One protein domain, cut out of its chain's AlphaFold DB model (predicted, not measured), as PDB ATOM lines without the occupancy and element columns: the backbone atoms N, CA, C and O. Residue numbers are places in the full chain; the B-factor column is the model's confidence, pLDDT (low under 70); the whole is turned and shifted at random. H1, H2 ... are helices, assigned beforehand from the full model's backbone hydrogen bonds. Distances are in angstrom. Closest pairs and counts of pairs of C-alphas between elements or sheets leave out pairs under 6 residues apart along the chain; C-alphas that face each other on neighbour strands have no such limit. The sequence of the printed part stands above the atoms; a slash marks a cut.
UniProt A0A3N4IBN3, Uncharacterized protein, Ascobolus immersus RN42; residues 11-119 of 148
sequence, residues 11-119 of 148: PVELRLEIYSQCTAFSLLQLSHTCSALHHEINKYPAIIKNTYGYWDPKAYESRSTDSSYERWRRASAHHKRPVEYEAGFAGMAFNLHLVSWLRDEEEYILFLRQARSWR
ATOM      1  N   PRO A  11     315.798 221.057 258.070       96.94
ATOM      2  CA  PRO A  11     316.113 221.494 259.426       96.94
ATOM      3  C   PRO A  11     314.971 221.201 260.404       96.94
ATOM      4  O   PRO A  11     313.793 221.211 260.035       96.94
ATOM      5  N   VAL A  12     315.323 220.913 261.659       96.38
ATOM      6  CA  VAL A  12     314.346 220.503 262.677       96.38
ATOM      7  C   VAL A  12     313.289 221.582 262.900       96.38
ATOM      8  O   VAL A  12     312.117 221.257 263.022       96.38
ATOM      9  N   GLU A  13     313.662 222.855 262.839       97.12
ATOM     10  CA  GLU A  13     312.779 224.005 263.039       97.12
ATOM     11  C   GLU A  13     311.634 224.012 262.019       97.12
ATOM     12  O   GLU A  13     310.470 224.150 262.388       97.12
ATOM     13  N   LEU A  14     311.951 223.770 260.741       97.81
ATOM     14  CA  LEU A  14     310.949 223.701 259.676       97.81
ATOM     15  C   LEU A  14     310.038 222.483 259.829       97.81
ATOM     16  O   LEU A  14     308.851 222.553 259.521       97.81
ATOM     17  N   ARG A  15     310.569 221.362 260.327       97.12
ATOM     18  CA  ARG A  15     309.753 220.177 260.612       97.12
ATOM     19  C   ARG A  15     308.785 220.413 261.768       97.12
ATOM     20  O   ARG A  15     307.621 220.044 261.652       97.12
ATOM     21  N   LEU A  16     309.233 221.067 262.839       96.31
ATOM     22  CA  LEU A  16     308.374 221.431 263.970       96.31
ATOM     23  C   LEU A  16     307.268 222.410 263.551       96.31
ATOM     24  O   LEU A  16     306.131 222.246 263.991       96.31
ATOM     25  N   GLU A  17     307.566 223.360 262.660       97.19
ATOM     26  CA  GLU A  17     306.553 224.251 262.083       97.19
ATOM     27  C   GLU A  17     305.495 223.455 261.305       97.19
ATOM     28  O   GLU A  17     304.303 223.637 261.535       97.19
ATOM     29  N   ILE A  18     305.903 222.492 260.467       97.00
ATOM     30  CA  ILE A  18     304.966 221.601 259.760       97.00
ATOM     31  C   ILE A  18     304.095 220.820 260.754       97.00
ATOM     32  O   ILE A  18     302.878 220.765 260.586       97.00
ATOM     33  N   TYR A  19     304.687 220.248 261.808       96.88
ATOM     34  CA  TYR A  19     303.935 219.510 262.829       96.88
ATOM     35  C   TYR A  19     302.924 220.390 263.568       96.88
ATOM     36  O   TYR A  19     301.859 219.903 263.943       96.88
ATOM     37  N   SER A  20     303.225 221.678 263.760       96.31
ATOM     38  CA  SER A  20     302.317 222.621 264.423       96.31
ATOM     39  C   SER A  20     301.017 222.853 263.643       96.31
ATOM     40  O   SER A  20     299.980 223.139 264.239       96.31
ATOM     41  N   GLN A  21     301.057 222.661 262.320       96.88
ATOM     42  CA  GLN A  21     299.907 222.790 261.422       96.88
ATOM     43  C   GLN A  21     299.112 221.478 261.280       96.88
ATOM     44  O   GLN A  21     298.059 221.448 260.637       96.88
ATOM     45  N   CYS A  22     299.597 220.377 261.860       95.88
ATOM     46  CA  CYS A  22     298.945 219.073 261.808       95.88
ATOM     47  C   CYS A  22     297.913 218.892 262.932       95.88
ATOM     48  O   CYS A  22     298.034 219.429 264.031       95.88
ATOM     49  N   THR A  23     296.896 218.064 262.675       95.38
ATOM     50  CA  THR A  23     296.000 217.567 263.729       95.38
ATOM     51  C   THR A  23     296.723 216.551 264.612       95.38
ATOM     52  O   THR A  23     297.687 215.909 264.182       95.38
ATOM     53  N   ALA A  24     296.213 216.330 265.825       94.12
ATOM     54  CA  ALA A  24     296.699 215.276 266.709       94.12
ATOM     55  C   ALA A  24     296.687 213.904 266.003       94.12
ATOM     56  O   ALA A  24     297.656 213.155 266.072       94.12
ATOM     57  N   PHE A  25     295.642 213.584 265.241       92.75
ATOM     58  CA  PHE A  25     295.605 212.324 264.498       92.75
ATOM     59  C   PHE A  25     296.666 212.254 263.390       92.75
ATOM     60  O   PHE A  25     297.332 211.230 263.250       92.75
ATOM     61  N   SER A  26     296.891 213.342 262.651       94.75
ATOM     62  CA  SER A  26     297.946 213.397 261.631       94.75
ATOM     63  C   SER A  26     299.334 213.186 262.241       94.75
ATOM     64  O   SER A  26     300.127 212.401 261.724       94.75
ATOM     65  N   LEU A  27     299.613 213.818 263.386       95.50
ATOM     66  CA  LEU A  27     300.855 213.597 264.131       95.50
ATOM     67  C   LEU A  27     300.994 212.147 264.602       95.50
ATOM     68  O   LEU A  27     302.102 211.616 264.637       95.50
ATOM     69  N   LEU A  28     299.879 211.488 264.925       93.94
ATOM     70  CA  LEU A  28     299.893 210.114 265.406       93.94
ATOM     71  C   LEU A  28     300.301 209.210 264.253       93.94
ATOM     72  O   LEU A  28     301.252 208.444 264.383       93.94
ATOM     73  N   GLN A  29     299.657 209.383 263.098       93.38
ATOM     74  CA  GLN A  29     300.019 208.690 261.866       93.38
ATOM     75  C   GLN A  29     301.500 208.901 261.530       93.38
ATOM     76  O   GLN A  29     302.228 207.923 261.366       93.38
ATOM     77  N   LEU A  30     301.984 210.151 261.533       93.81
ATOM     78  CA  LEU A  30     303.397 210.469 261.293       93.81
ATOM     79  C   LEU A  30     304.329 209.748 262.273       93.81
ATOM     80  O   LEU A  30     305.321 209.161 261.840       93.81
ATOM     81  N   SER A  31     303.982 209.715 263.561       94.50
ATOM     82  CA  SER A  31     304.764 209.010 264.581       94.50
ATOM     83  C   SER A  31     304.820 207.491 264.366       94.50
ATOM     84  O   SER A  31     305.777 206.856 264.798       94.50
ATOM     85  N   HIS A  32     303.843 206.902 263.669       90.50
ATOM     86  CA  HIS A  32     303.842 205.481 263.317       90.50
ATOM     87  C   HIS A  32     304.527 205.185 261.976       90.50
ATOM     88  O   HIS A  32     304.844 204.029 261.706       90.50
ATOM     89  N   THR A  33     304.792 206.197 261.140       91.00
ATOM     90  CA  THR A  33     305.444 205.978 259.836       91.00
ATOM     91  C   THR A  33     306.939 205.688 259.942       91.00
ATOM     92  O   THR A  33     307.458 204.875 259.176       91.00
ATOM     93  N   CYS A  34     307.659 206.339 260.864       91.69
ATOM     94  CA  CYS A  34     309.073 206.057 261.090       91.69
ATOM     95  C   CYS A  34     309.529 206.412 262.510       91.69
ATOM     96  O   CYS A  34     309.021 207.336 263.148       91.69
ATOM     97  N   SER A  35     310.552 205.700 262.988       92.94
ATOM     98  CA  SER A  35     311.102 205.898 264.330       92.94
ATOM     99  C   SER A  35     311.725 207.283 264.513       92.94
ATOM    100  O   SER A  35     311.606 207.854 265.590       92.94
ATOM    101  N   ALA A  36     312.349 207.871 263.489       94.19
ATOM    102  CA  ALA A  36     312.937 209.210 263.598       94.19
ATOM    103  C   ALA A  36     311.875 210.279 263.921       94.19
ATOM    104  O   ALA A  36     312.048 211.053 264.860       94.19
ATOM    105  N   LEU A  37     310.747 210.266 263.198       94.25
ATOM    106  CA  LEU A  37     309.613 211.157 263.459       94.25
ATOM    107  C   LEU A  37     308.967 210.854 264.809       94.25
ATOM    108  O   LEU A  37     308.626 211.783 265.533       94.25
ATOM    109  N   HIS A  38     308.856 209.575 265.181       94.50
ATOM    110  CA  HIS A  38     308.369 209.179 266.500       94.50
ATOM    111  C   HIS A  38     309.168 209.842 267.629       94.50
ATOM    112  O   HIS A  38     308.587 210.496 268.492       94.50
ATOM    113  N   HIS A  39     310.498 209.704 267.620       94.44
ATOM    114  CA  HIS A  39     311.351 210.290 268.656       94.44
ATOM    115  C   HIS A  39     311.268 211.816 268.647       94.44
ATOM    116  O   HIS A  39     311.222 212.431 269.706       94.44
ATOM    117  N   GLU A  40     311.217 212.427 267.467       95.44
ATOM    118  CA  GLU A  40     311.129 213.878 267.339       95.44
ATOM    119  C   GLU A  40     309.810 214.436 267.879       95.44
ATOM    120  O   GLU A  40     309.830 215.335 268.714       95.44
ATOM    121  N   ILE A  41     308.672 213.871 267.476       95.75
ATOM    122  CA  ILE A  41     307.343 214.287 267.945       95.75
ATOM    123  C   ILE A  41     307.247 214.140 269.471       95.75
ATOM    124  O   ILE A  41     306.811 215.064 270.157       95.75
ATOM    125  N   ASN A  42     307.726 213.021 270.023       94.12
ATOM    126  CA  ASN A  42     307.713 212.787 271.469       94.12
ATOM    127  C   ASN A  42     308.724 213.655 272.244       94.12
ATOM    128  O   ASN A  42     308.515 213.917 273.427       94.12
ATOM    129  N   LYS A  43     309.787 214.150 271.595       95.44
ATOM    130  CA  LYS A  43     310.754 215.084 272.199       95.44
ATOM    131  C   LYS A  43     310.158 216.478 272.433       95.44
ATOM    132  O   LYS A  43     310.611 217.173 273.341       95.44
ATOM    133  N   TYR A  44     309.144 216.882 271.663       95.38
ATOM    134  CA  TYR A  44     308.520 218.211 271.745       95.38
ATOM    135  C   TYR A  44     307.031 218.134 272.125       95.38
ATOM    136  O   TYR A  44     306.154 218.465 271.322       95.38
ATOM    137  N   PRO A  45     306.702 217.771 273.380       92.81
ATOM    138  CA  PRO A  45     305.319 217.564 273.814       92.81
ATOM    139  C   PRO A  45     304.450 218.825 273.739       92.81
ATOM    140  O   PRO A  45     303.229 218.719 273.673       92.81
ATOM    141  N   ALA A  46     305.051 220.018 273.744       94.00
ATOM    142  CA  ALA A  46     304.324 221.277 273.592       94.00
ATOM    143  C   ALA A  46     303.564 221.358 272.257       94.00
ATOM    144  O   ALA A  46     302.457 221.889 272.227       94.00
ATOM    145  N   ILE A  47     304.118 220.786 271.180       94.94
ATOM    146  CA  ILE A  47     303.461 220.758 269.867       94.94
ATOM    147  C   ILE A  47     302.193 219.923 269.964       94.94
ATOM    148  O   ILE A  47     301.109 220.422 269.688       94.94
ATOM    149  N   ILE A  48     302.320 218.693 270.464       93.69
ATOM    150  CA  ILE A  48     301.197 217.770 270.642       93.69
ATOM    151  C   ILE A  48     300.099 218.427 271.490       93.69
ATOM    152  O   ILE A  48     298.942 218.457 271.080       93.69
ATOM    153  N   LYS A  49     300.468 219.015 272.636       92.38
ATOM    154  CA  LYS A  49     299.521 219.646 273.570       92.38
ATOM    155  C   LYS A  49     298.725 220.803 272.965       92.38
ATOM    156  O   LYS A  49     297.586 221.017 273.369       92.38
ATOM    157  N   ASN A  50     299.314 221.528 272.017       93.69
ATOM    158  CA  ASN A  50     298.684 222.670 271.357       93.69
ATOM    159  C   ASN A  50     297.952 222.290 270.058       93.69
ATOM    160  O   ASN A  50     297.273 223.137 269.479       93.69
ATOM    161  N   THR A  51     298.069 221.043 269.590       94.19
ATOM    162  CA  THR A  51     297.427 220.608 268.341       94.19
ATOM    163  C   THR A  51     295.934 220.348 268.506       94.19
ATOM    164  O   THR A  51     295.446 219.895 269.546       94.19
ATOM    165  N   TYR A  52     295.181 220.606 267.435       92.25
ATOM    166  CA  TYR A  52     293.754 220.309 267.401       92.25
ATOM    167  C   TYR A  52     293.505 218.805 267.553       92.25
ATOM    168  O   TYR A  52     294.116 217.988 266.863       92.25
ATOM    169  N   GLY A  53     292.572 218.446 268.435       88.19
ATOM    170  CA  GLY A  53     292.202 217.055 268.691       88.19
ATOM    171  C   GLY A  53     292.963 216.382 269.823       88.19
ATOM    172  O   GLY A  53     292.567 215.284 270.219       88.19
ATOM    173  N   TYR A  54     293.978 217.036 270.394       90.62
ATOM    174  CA  TYR A  54     294.673 216.512 271.562       90.62
ATOM    175  C   TYR A  54     293.786 216.536 272.812       90.62
ATOM    176  O   TYR A  54     293.134 217.534 273.127       90.62
ATOM    177  N   TRP A  55     293.774 215.420 273.537       84.75
ATOM    178  CA  TRP A  55     293.146 215.283 274.842       84.75
ATOM    179  C   TRP A  55     294.209 215.259 275.935       84.75
ATOM    180  O   TRP A  55     295.032 214.348 275.973       84.75
ATOM    181  N   ASP A  56     294.142 216.215 276.861       84.88
ATOM    182  CA  ASP A  56     294.855 216.141 278.136       84.88
ATOM    183  C   ASP A  56     293.923 215.590 279.239       84.88
ATOM    184  O   ASP A  56     292.971 216.278 279.639       84.88
ATOM    185  N   PRO A  57     294.175 214.371 279.755       77.56
ATOM    186  CA  PRO A  57     293.410 213.803 280.862       77.56
ATOM    187  C   PRO A  57     293.472 214.660 282.136       77.56
ATOM    188  O   PRO A  57     292.452 214.850 282.796       77.56
ATOM    189  N   LYS A  58     294.632 215.255 282.448       80.31
ATOM    190  CA  LYS A  58     294.847 216.042 283.677       80.31
ATOM    191  C   LYS A  58     294.127 217.390 283.617       80.31
ATOM    192  O   LYS A  58     293.539 217.848 284.601       80.31
ATOM    193  N   ALA A  59     294.119 218.020 282.441       78.44
ATOM    194  CA  ALA A  59     293.337 219.237 282.215       78.44
ATOM    195  C   ALA A  59     291.823 218.984 282.326       78.44
ATOM    196  O   ALA A  59     291.057 219.912 282.594       78.44
ATOM    197  N   TYR A  60     291.383 217.742 282.107       68.81
ATOM    198  CA  TYR A  60     289.985 217.360 282.258       68.81
ATOM    199  C   TYR A  60     289.619 217.047 283.713       68.81
ATOM    200  O   TYR A  60     288.613 217.567 284.186       68.81
ATOM    201  N   GLU A  61     290.460 216.306 284.440       70.81
ATOM    202  CA  GLU A  61     290.265 216.002 285.869       70.81
ATOM    203  C   GLU A  61     290.093 217.270 286.713       70.81
ATOM    204  O   GLU A  61     289.174 217.366 287.521       70.81
ATOM    205  N   SER A  62     290.912 218.293 286.456       72.25
ATOM    206  CA  SER A  62     290.817 219.588 287.147       72.25
ATOM    207  C   SER A  62     289.564 220.401 286.792       72.25
ATOM    208  O   SER A  62     289.177 221.295 287.542       72.25
ATOM    209  N   ARG A  63     288.912 220.110 285.658       64.25
ATOM    210  CA  ARG A  63     287.734 220.845 285.166       64.25
ATOM    211  C   ARG A  63     286.411 220.114 285.380       64.25
ATOM    212  O   ARG A  63     285.367 220.746 285.216       64.25
ATOM    213  N   SER A  64     286.412 218.819 285.699       55.50
ATOM    214  CA  SER A  64     285.188 218.017 285.720       55.50
ATOM    215  C   SER A  64     284.823 217.497 287.115       55.50
ATOM    216  O   SER A  64     285.357 216.495 287.571       55.50
ATOM    217  N   THR A  65     283.778 218.075 287.716       60.62
ATOM    218  CA  THR A  65     282.793 217.311 288.517       60.62
ATOM    219  C   THR A  65     281.771 216.594 287.611       60.62
ATOM    220  O   THR A  65     280.800 215.996 288.072       60.62
ATOM    221  N   ASP A  66     281.964 216.688 286.293       56.94
ATOM    222  CA  ASP A  66     281.028 216.278 285.255       56.94
ATOM    223  C   ASP A  66     280.971 214.742 285.139       56.94
ATOM    224  O   ASP A  66     281.978 214.075 284.886       56.94
ATOM    225  N   SER A  67     279.752 214.199 285.255       60.19
ATOM    226  CA  SER A  67     279.375 212.783 285.074       60.19
ATOM    227  C   SER A  67     280.023 212.124 283.851       60.19
ATOM    228  O   SER A  67     280.187 210.906 283.815       60.19
ATOM    229  N   SER A  68     280.384 212.918 282.845       61.72
ATOM    230  CA  SER A  68     281.034 212.476 281.617       61.72
ATOM    231  C   SER A  68     282.408 211.810 281.846       61.72
ATOM    232  O   SER A  68     282.665 210.800 281.192       61.72
ATOM    233  N   TYR A  69     283.249 212.291 282.783       59.66
ATOM    234  CA  TYR A  69     284.544 211.654 283.107       59.66
ATOM    235  C   TYR A  69     284.348 210.283 283.740       59.66
ATOM    236  O   TYR A  69     284.861 209.298 283.230       59.66
ATOM    237  N   GLU A  70     283.557 210.199 284.813       63.03
ATOM    238  CA  GLU A  70     283.298 208.929 285.501       63.03
ATOM    239  C   GLU A  70     282.621 207.916 284.577       63.03
ATOM    240  O   GLU A  70     282.877 206.721 284.670       63.03
ATOM    241  N   ARG A  71     281.792 208.380 283.636       63.81
ATOM    242  CA  ARG A  71     281.187 207.516 282.620       63.81
ATOM    243  C   ARG A  71     282.231 206.967 281.649       63.81
ATOM    244  O   ARG A  71     282.187 205.778 281.352       63.81
ATOM    245  N   TRP A  72     283.178 207.795 281.203       61.81
ATOM    246  CA  TRP A  72     284.305 207.345 280.382       61.81
ATOM    247  C   TRP A  72     285.239 206.419 281.173       61.81
ATOM    248  O   TRP A  72     285.502 205.312 280.727       61.81
ATOM    249  N   ARG A  73     285.640 206.801 282.393       62.12
ATOM    250  CA  ARG A  73     286.477 206.003 283.301       62.12
ATOM    251  C   ARG A  73     285.870 204.627 283.568       62.12
ATOM    252  O   ARG A  73     286.579 203.631 283.488       62.12
ATOM    253  N   ARG A  74     284.559 204.551 283.830       64.88
ATOM    254  CA  ARG A  74     283.837 203.278 284.014       64.88
ATOM    255  C   ARG A  74     283.768 202.463 282.725       64.88
ATOM    256  O   ARG A  74     284.067 201.278 282.768       64.88
ATOM    257  N   ALA A  75     283.439 203.079 281.588       57.56
ATOM    258  CA  ALA A  75     283.424 202.387 280.294       57.56
ATOM    259  C   ALA A  75     284.807 201.806 279.938       57.56
ATOM    260  O   ALA A  75     284.913 200.668 279.487       57.56
ATOM    261  N   SER A  76     285.875 202.553 280.223       50.91
ATOM    262  CA  SER A  76     287.258 202.111 280.042       50.91
ATOM    263  C   SER A  76     287.692 201.052 281.060       50.91
ATOM    264  O   SER A  76     288.468 200.177 280.701       50.91
ATOM    265  N   ALA A  77     287.175 201.071 282.293       57.91
ATOM    266  CA  ALA A  77     287.483 200.071 283.321       57.91
ATOM    267  C   ALA A  77     286.905 198.674 283.016       57.91
ATOM    268  O   ALA A  77     287.431 197.673 283.500       57.91
ATOM    269  N   HIS A  78     285.845 198.585 282.204       50.03
ATOM    270  CA  HIS A  78     285.280 197.304 281.757       50.03
ATOM    271  C   HIS A  78     286.091 196.638 280.637       50.03
ATOM    272  O   HIS A  78     286.025 195.420 280.467       50.03
ATOM    273  N   HIS A  79     286.913 197.402 279.915       51.97
ATOM    274  CA  HIS A  79     287.946 196.834 279.060       51.97
ATOM    275  C   HIS A  79     289.099 196.373 279.966       51.97
ATOM    276  O   HIS A  79     289.822 197.186 280.527       51.97
ATOM    277  N   LYS A  80     289.230 195.051 280.139       44.12
ATOM    278  CA  LYS A  80     290.046 194.305 281.126       44.12
ATOM    279  C   LYS A  80     291.569 194.545 281.166       44.12
ATOM    280  O   LYS A  80     292.310 193.668 281.600       44.12
ATOM    281  N   ARG A  81     292.065 195.716 280.793       42.19
ATOM    282  CA  ARG A  81     293.322 196.248 281.314       42.19
ATOM    283  C   ARG A  81     293.108 197.740 281.529       42.19
ATOM    284  O   ARG A  81     293.124 198.479 280.543       42.19
ATOM    285  N   PRO A  82     292.960 198.213 282.780       42.91
ATOM    286  CA  PRO A  82     293.493 199.527 283.073       42.91
ATOM    287  C   PRO A  82     294.929 199.441 282.567       42.91
ATOM    288  O   PRO A  82     295.710 198.621 283.051       42.91
ATOM    289  N   VAL A  83     295.257 200.180 281.509       47.94
ATOM    290  CA  VAL A  83     296.654 200.532 281.313       47.94
ATOM    291  C   VAL A  83     296.910 201.384 282.537       47.94
ATOM    292  O   VAL A  83     296.539 202.555 282.571       47.94
ATOM    293  N   GLU A  84     297.365 200.740 283.610       44.50
ATOM    294  CA  GLU A  84     298.020 201.417 284.700       44.50
ATOM    295  C   GLU A  84     299.155 202.143 283.999       44.50
ATOM    296  O   GLU A  84     300.195 201.580 283.668       44.50
ATOM    297  N   TYR A  85     298.892 203.400 283.650       48.75
ATOM    298  CA  TYR A  85     299.927 204.371 283.396       48.75
ATOM    299  C   TYR A  85     300.567 204.562 284.764       48.75
ATOM    300  O   TYR A  85     300.283 205.538 285.459       48.75
ATOM    301  N   GLU A  86     301.323 203.550 285.205       42.78
ATOM    302  CA  GLU A  86     302.127 203.631 286.402       42.78
ATOM    303  C   GLU A  86     302.873 204.948 286.288       42.78
ATOM    304  O   GLU A  86     303.453 205.270 285.243       42.78
ATOM    305  N   ALA A  87     302.809 205.736 287.353       44.22
ATOM    306  CA  ALA A  87     303.334 207.091 287.411       44.22
ATOM    307  C   ALA A  87     304.843 207.198 287.063       44.22
ATOM    308  O   ALA A  87     305.377 208.305 287.033       44.22
ATOM    309  N   GLY A  88     305.518 206.077 286.773       41.66
ATOM    310  CA  GLY A  88     306.883 205.965 286.265       41.66
ATOM    311  C   GLY A  88     307.060 205.973 284.736       41.66
ATOM    312  O   GLY A  88     308.194 206.128 284.288       41.66
ATOM    313  N   PHE A  89     306.008 205.887 283.905       43.75
ATOM    314  CA  PHE A  89     306.141 206.095 282.448       43.75
ATOM    315  C   PHE A  89     306.199 207.595 282.116       43.75
ATOM    316  O   PHE A  89     305.309 208.182 281.504       43.75
ATOM    317  N   ALA A  90     307.301 208.234 282.511       43.06
ATOM    318  CA  ALA A  90     307.636 209.625 282.203       43.06
ATOM    319  C   ALA A  90     307.856 209.906 280.695       43.06
ATOM    320  O   ALA A  90     308.221 211.017 280.318       43.06
ATOM    321  N   GLY A  91     307.593 208.934 279.821       48.38
ATOM    322  CA  GLY A  91     307.412 209.140 278.392       48.38
ATOM    323  C   GLY A  91     305.973 208.818 278.024       48.38
ATOM    324  O   GLY A  91     305.679 207.677 277.675       48.38
ATOM    325  N   MET A  92     305.071 209.803 278.096       56.69
ATOM    326  CA  MET A  92     303.763 209.700 277.443       56.69
ATOM    327  C   MET A  92     304.005 209.647 275.938       56.69
ATOM    328  O   MET A  92     303.967 210.674 275.261       56.69
ATOM    329  N   ALA A  93     304.298 208.450 275.432       70.62
ATOM    330  CA  ALA A  93     304.337 208.214 274.009       70.62
ATOM    331  C   ALA A  93     303.003 208.691 273.439       70.62
ATOM    332  O   ALA A  93     301.931 208.428 274.000       70.62
ATOM    333  N   PHE A  94     303.073 209.462 272.367       79.00
ATOM    334  CA  PHE A  94     301.884 209.950 271.715       79.00
ATOM    335  C   PHE A  94     301.062 208.763 271.202       79.00
ATOM    336  O   PHE A  94     301.536 207.980 270.383       79.00
ATOM    337  N   ASN A  95     299.858 208.595 271.750       81.88
ATOM    338  CA  ASN A  95     299.034 207.400 271.594       81.88
ATOM    339  C   ASN A  95     297.615 207.767 271.150       81.88
ATOM    340  O   ASN A  95     297.129 208.869 271.404       81.88
ATOM    341  N   LEU A  96     296.910 206.797 270.564       82.44
ATOM    342  CA  LEU A  96     295.544 206.956 270.043       82.44
ATOM    343  C   LEU A  96     294.540 207.472 271.078       82.44
ATOM    344  O   LEU A  96     293.643 208.232 270.734       82.44
ATOM    345  N   HIS A  97     294.710 207.108 272.349       77.69
ATOM    346  CA  HIS A  97     293.844 207.566 273.440       77.69
ATOM    347  C   HIS A  97     293.930 209.076 273.701       77.69
ATOM    348  O   HIS A  97     293.029 209.638 274.316       77.69
ATOM    349  N   LEU A  98     294.988 209.732 273.217       80.44
ATOM    350  CA  LEU A  98     295.172 211.178 273.318       80.44
ATOM    351  C   LEU A  98     294.502 211.932 272.161       80.44
ATOM    352  O   LEU A  98     294.557 213.157 272.126       80.44
ATOM    353  N   VAL A  99     293.862 211.233 271.220       84.69
ATOM    354  CA  VAL A  99     293.101 211.837 270.124       84.69
ATOM    355  C   VAL A  99     291.618 211.802 270.491       84.69
ATOM    356  O   VAL A  99     290.989 210.747 270.496       84.69
ATOM    357  N   SER A 100     291.052 212.962 270.825       78.81
ATOM    358  CA  SER A 100     289.644 213.095 271.244       78.81
ATOM    359  C   SER A 100     288.747 213.762 270.209       78.81
ATOM    360  O   SER A 100     287.531 213.565 270.251       78.81
ATOM    361  N   TRP A 101     289.320 214.536 269.283       77.31
ATOM    362  CA  TRP A 101     288.555 215.217 268.242       77.31
ATOM    363  C   TRP A 101     289.203 215.036 266.887       77.31
ATOM    364  O   TRP A 101     290.414 215.180 266.741       77.31
ATOM    365  N   LEU A 102     288.351 214.762 265.908       84.56
ATOM    366  CA  LEU A 102     288.700 214.681 264.501       84.56
ATOM    367  C   LEU A 102     287.971 215.814 263.786       84.56
ATOM    368  O   LEU A 102     286.915 216.279 264.233       84.56
ATOM    369  N   ARG A 103     288.605 216.352 262.757       77.88
ATOM    370  CA  ARG A 103     288.200 217.574 262.072       77.88
ATOM    371  C   ARG A 103     287.041 217.320 261.119       77.88
ATOM    372  O   ARG A 103     286.136 218.150 261.041       77.88
ATOM    373  N   ASP A 104     287.062 216.176 260.447       84.75
ATOM    374  CA  ASP A 104     286.092 215.782 259.433       84.75
ATOM    375  C   ASP A 104     285.777 214.274 259.478       84.75
ATOM    376  O   ASP A 104     286.301 213.507 260.293       84.75
ATOM    377  N   GLU A 105     284.827 213.871 258.635       82.81
ATOM    378  CA  GLU A 105     284.350 212.492 258.527       82.81
ATOM    379  C   GLU A 105     285.407 211.546 257.946       82.81
ATOM    380  O   GLU A 105     285.506 210.396 258.378       82.81
ATOM    381  N   GLU A 106     286.227 212.017 257.007       83.38
ATOM    382  CA  GLU A 106     287.278 211.201 256.400       83.38
ATOM    383  C   GLU A 106     288.342 210.838 257.441       83.38
ATOM    384  O   GLU A 106     288.715 209.670 257.574       83.38
ATOM    385  N   GLU A 107     288.760 211.812 258.252       78.19
ATOM    386  CA  GLU A 107     289.686 211.623 259.366       78.19
ATOM    387  C   GLU A 107     289.119 210.628 260.390       78.19
ATOM    388  O   GLU A 107     289.837 209.756 260.886       78.19
ATOM    389  N   TYR A 108     287.807 210.680 260.642       78.94
ATOM    390  CA  TYR A 108     287.103 209.705 261.476       78.94
ATOM    391  C   TYR A 108     287.123 208.287 260.906       78.94
ATOM    392  O   TYR A 108     287.446 207.336 261.625       78.94
ATOM    393  N   ILE A 109     286.844 208.120 259.616       78.38
ATOM    394  CA  ILE A 109     286.897 206.807 258.962       78.38
ATOM    395  C   ILE A 109     288.320 206.239 259.014       78.38
ATOM    396  O   ILE A 109     288.504 205.054 259.316       78.38
ATOM    397  N   LEU A 110     289.335 207.068 258.761       80.00
ATOM    398  CA  LEU A 110     290.738 206.665 258.847       80.00
ATOM    399  C   LEU A 110     291.129 206.268 260.271       80.00
ATOM    400  O   LEU A 110     291.773 205.235 260.461       80.00
ATOM    401  N   PHE A 111     290.694 207.030 261.273       81.38
ATOM    402  CA  PHE A 111     290.903 206.695 262.678       81.38
ATOM    403  C   PHE A 111     290.303 205.331 263.025       81.38
ATOM    404  O   PHE A 111     290.982 204.497 263.626       81.38
ATOM    405  N   LEU A 112     289.066 205.055 262.599       79.88
ATOM    406  CA  LEU A 112     288.426 203.757 262.827       79.88
ATOM    407  C   LEU A 112     289.164 202.614 262.129       79.88
ATOM    408  O   LEU A 112     289.341 201.552 262.724       79.88
ATOM    409  N   ARG A 113     289.615 202.814 260.886       81.75
ATOM    410  CA  ARG A 113     290.417 201.819 260.158       81.75
ATOM    411  C   ARG A 113     291.719 201.514 260.894       81.75
ATOM    412  O   ARG A 113     292.044 200.343 261.085       81.75
ATOM    413  N   GLN A 114     292.415 202.550 261.359       79.00
ATOM    414  CA  GLN A 114     293.651 202.397 262.119       79.00
ATOM    415  C   GLN A 114     293.409 201.667 263.445       79.00
ATOM    416  O   GLN A 114     294.101 200.702 263.760       79.00
ATOM    417  N   ALA A 115     292.388 202.080 264.197       78.00
ATOM    418  CA  ALA A 115     292.024 201.460 265.465       78.00
ATOM    419  C   ALA A 115     291.662 199.974 265.298       78.00
ATOM    420  O   ALA A 115     292.050 199.148 266.122       78.00
ATOM    421  N   ARG A 116     290.957 199.622 264.211       78.56
ATOM    422  CA  ARG A 116     290.637 198.231 263.851       78.56
ATOM    423  C   ARG A 116     291.888 197.421 263.544       78.56
ATOM    424  O   ARG A 116     292.030 196.321 264.065       78.56
ATOM    425  N   SER A 117     292.818 197.980 262.767       78.81
ATOM    426  CA  SER A 117     294.090 197.315 262.456       78.81
ATOM    427  C   SER A 117     294.882 196.941 263.712       78.81
ATOM    428  O   SER A 117     295.667 196.000 263.663       78.81
ATOM    429  N   TRP A 118     294.707 197.669 264.817       70.31
ATOM    430  CA  TRP A 118     295.428 197.422 266.068       70.31
ATOM    431  C   TRP A 118     294.713 196.482 267.035       70.31
ATOM    432  O   TRP A 118     295.370 195.903 267.895       70.31
ATOM    433  N   ARG A 119     293.391 196.310 266.914       67.44
ATOM    434  CA  ARG A 119     292.617 195.403 267.783       67.44
ATOM    435  C   ARG A 119     292.605 193.945 267.309       67.44
ATOM    436  O   ARG A 119     292.120 193.091 268.039       67.44
TER     437      ARG A 119
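Overview. This is residues 11 to 119 of the 148 residues of an uncharacterized protein of Ascobolus immersus RN42 (UniProt A0A3N4IBN3). Four short helices, H1 to H4, form a cluster at one end, with H7 set beside H2; H6 sits away at the other end, reached through the short H5. A long loop, residues 79 to 104, leads back from H6 to H7, and its residues 83 to 90 stand free. The printed part has 109 residues with seven named helices, H1 to H7 in order, and no named strand; the class is all helix. The whole is compact, with a radius of gyration of the C-alphas of 14.9 A and spans of 44 by 31 by 24 A.

Along the chain. H1, residues 12 to 20, begins at C-alpha 12 (314.346, 220.503, 262.677) and is 12.3 A long. H2, residues 24 to 33, measures 14.5 A, and H3, residues 35 to 43, 12.1 A. H4 is residues 45 to 50 and H5 residues 57 to 61. H6, residues 67 to 78, is 16.9 A long from C-alpha 67 (279.375, 212.783, 285.074). H7, residues 105 to 119, is 21.1 A long and ends at C-alpha 119 (292.617, 195.403, 267.783).

Arrangement. H1 touches H4, the closest C-alphas being Ser 20 and Ile 47 at 5.9 A. H2 and H3 touch as a helical hairpin, C-alphas Ser 31 and His 38 4.1 A apart, at a steep tilt of 38 degrees, opposite ways. H7 is close to H2 but not clearly touching, with closest C-alphas Phe 25 and Phe 111 at 7.6 A. H6 is apart from H1, H2, H3, H4 and H7. Every O i to N i+4 pair is within hydrogen-bond range in all seven helices.

Size, cuts and confidence. The C-alphas farthest apart, Pro 11 and Ser 67, lie 45.6 A apart. The printed part has no cut, and the link H6 to H7 is long. Mean pLDDT of the printed part is 78.0; residue 60, residues 63 to 92 and residue 119 are under 70.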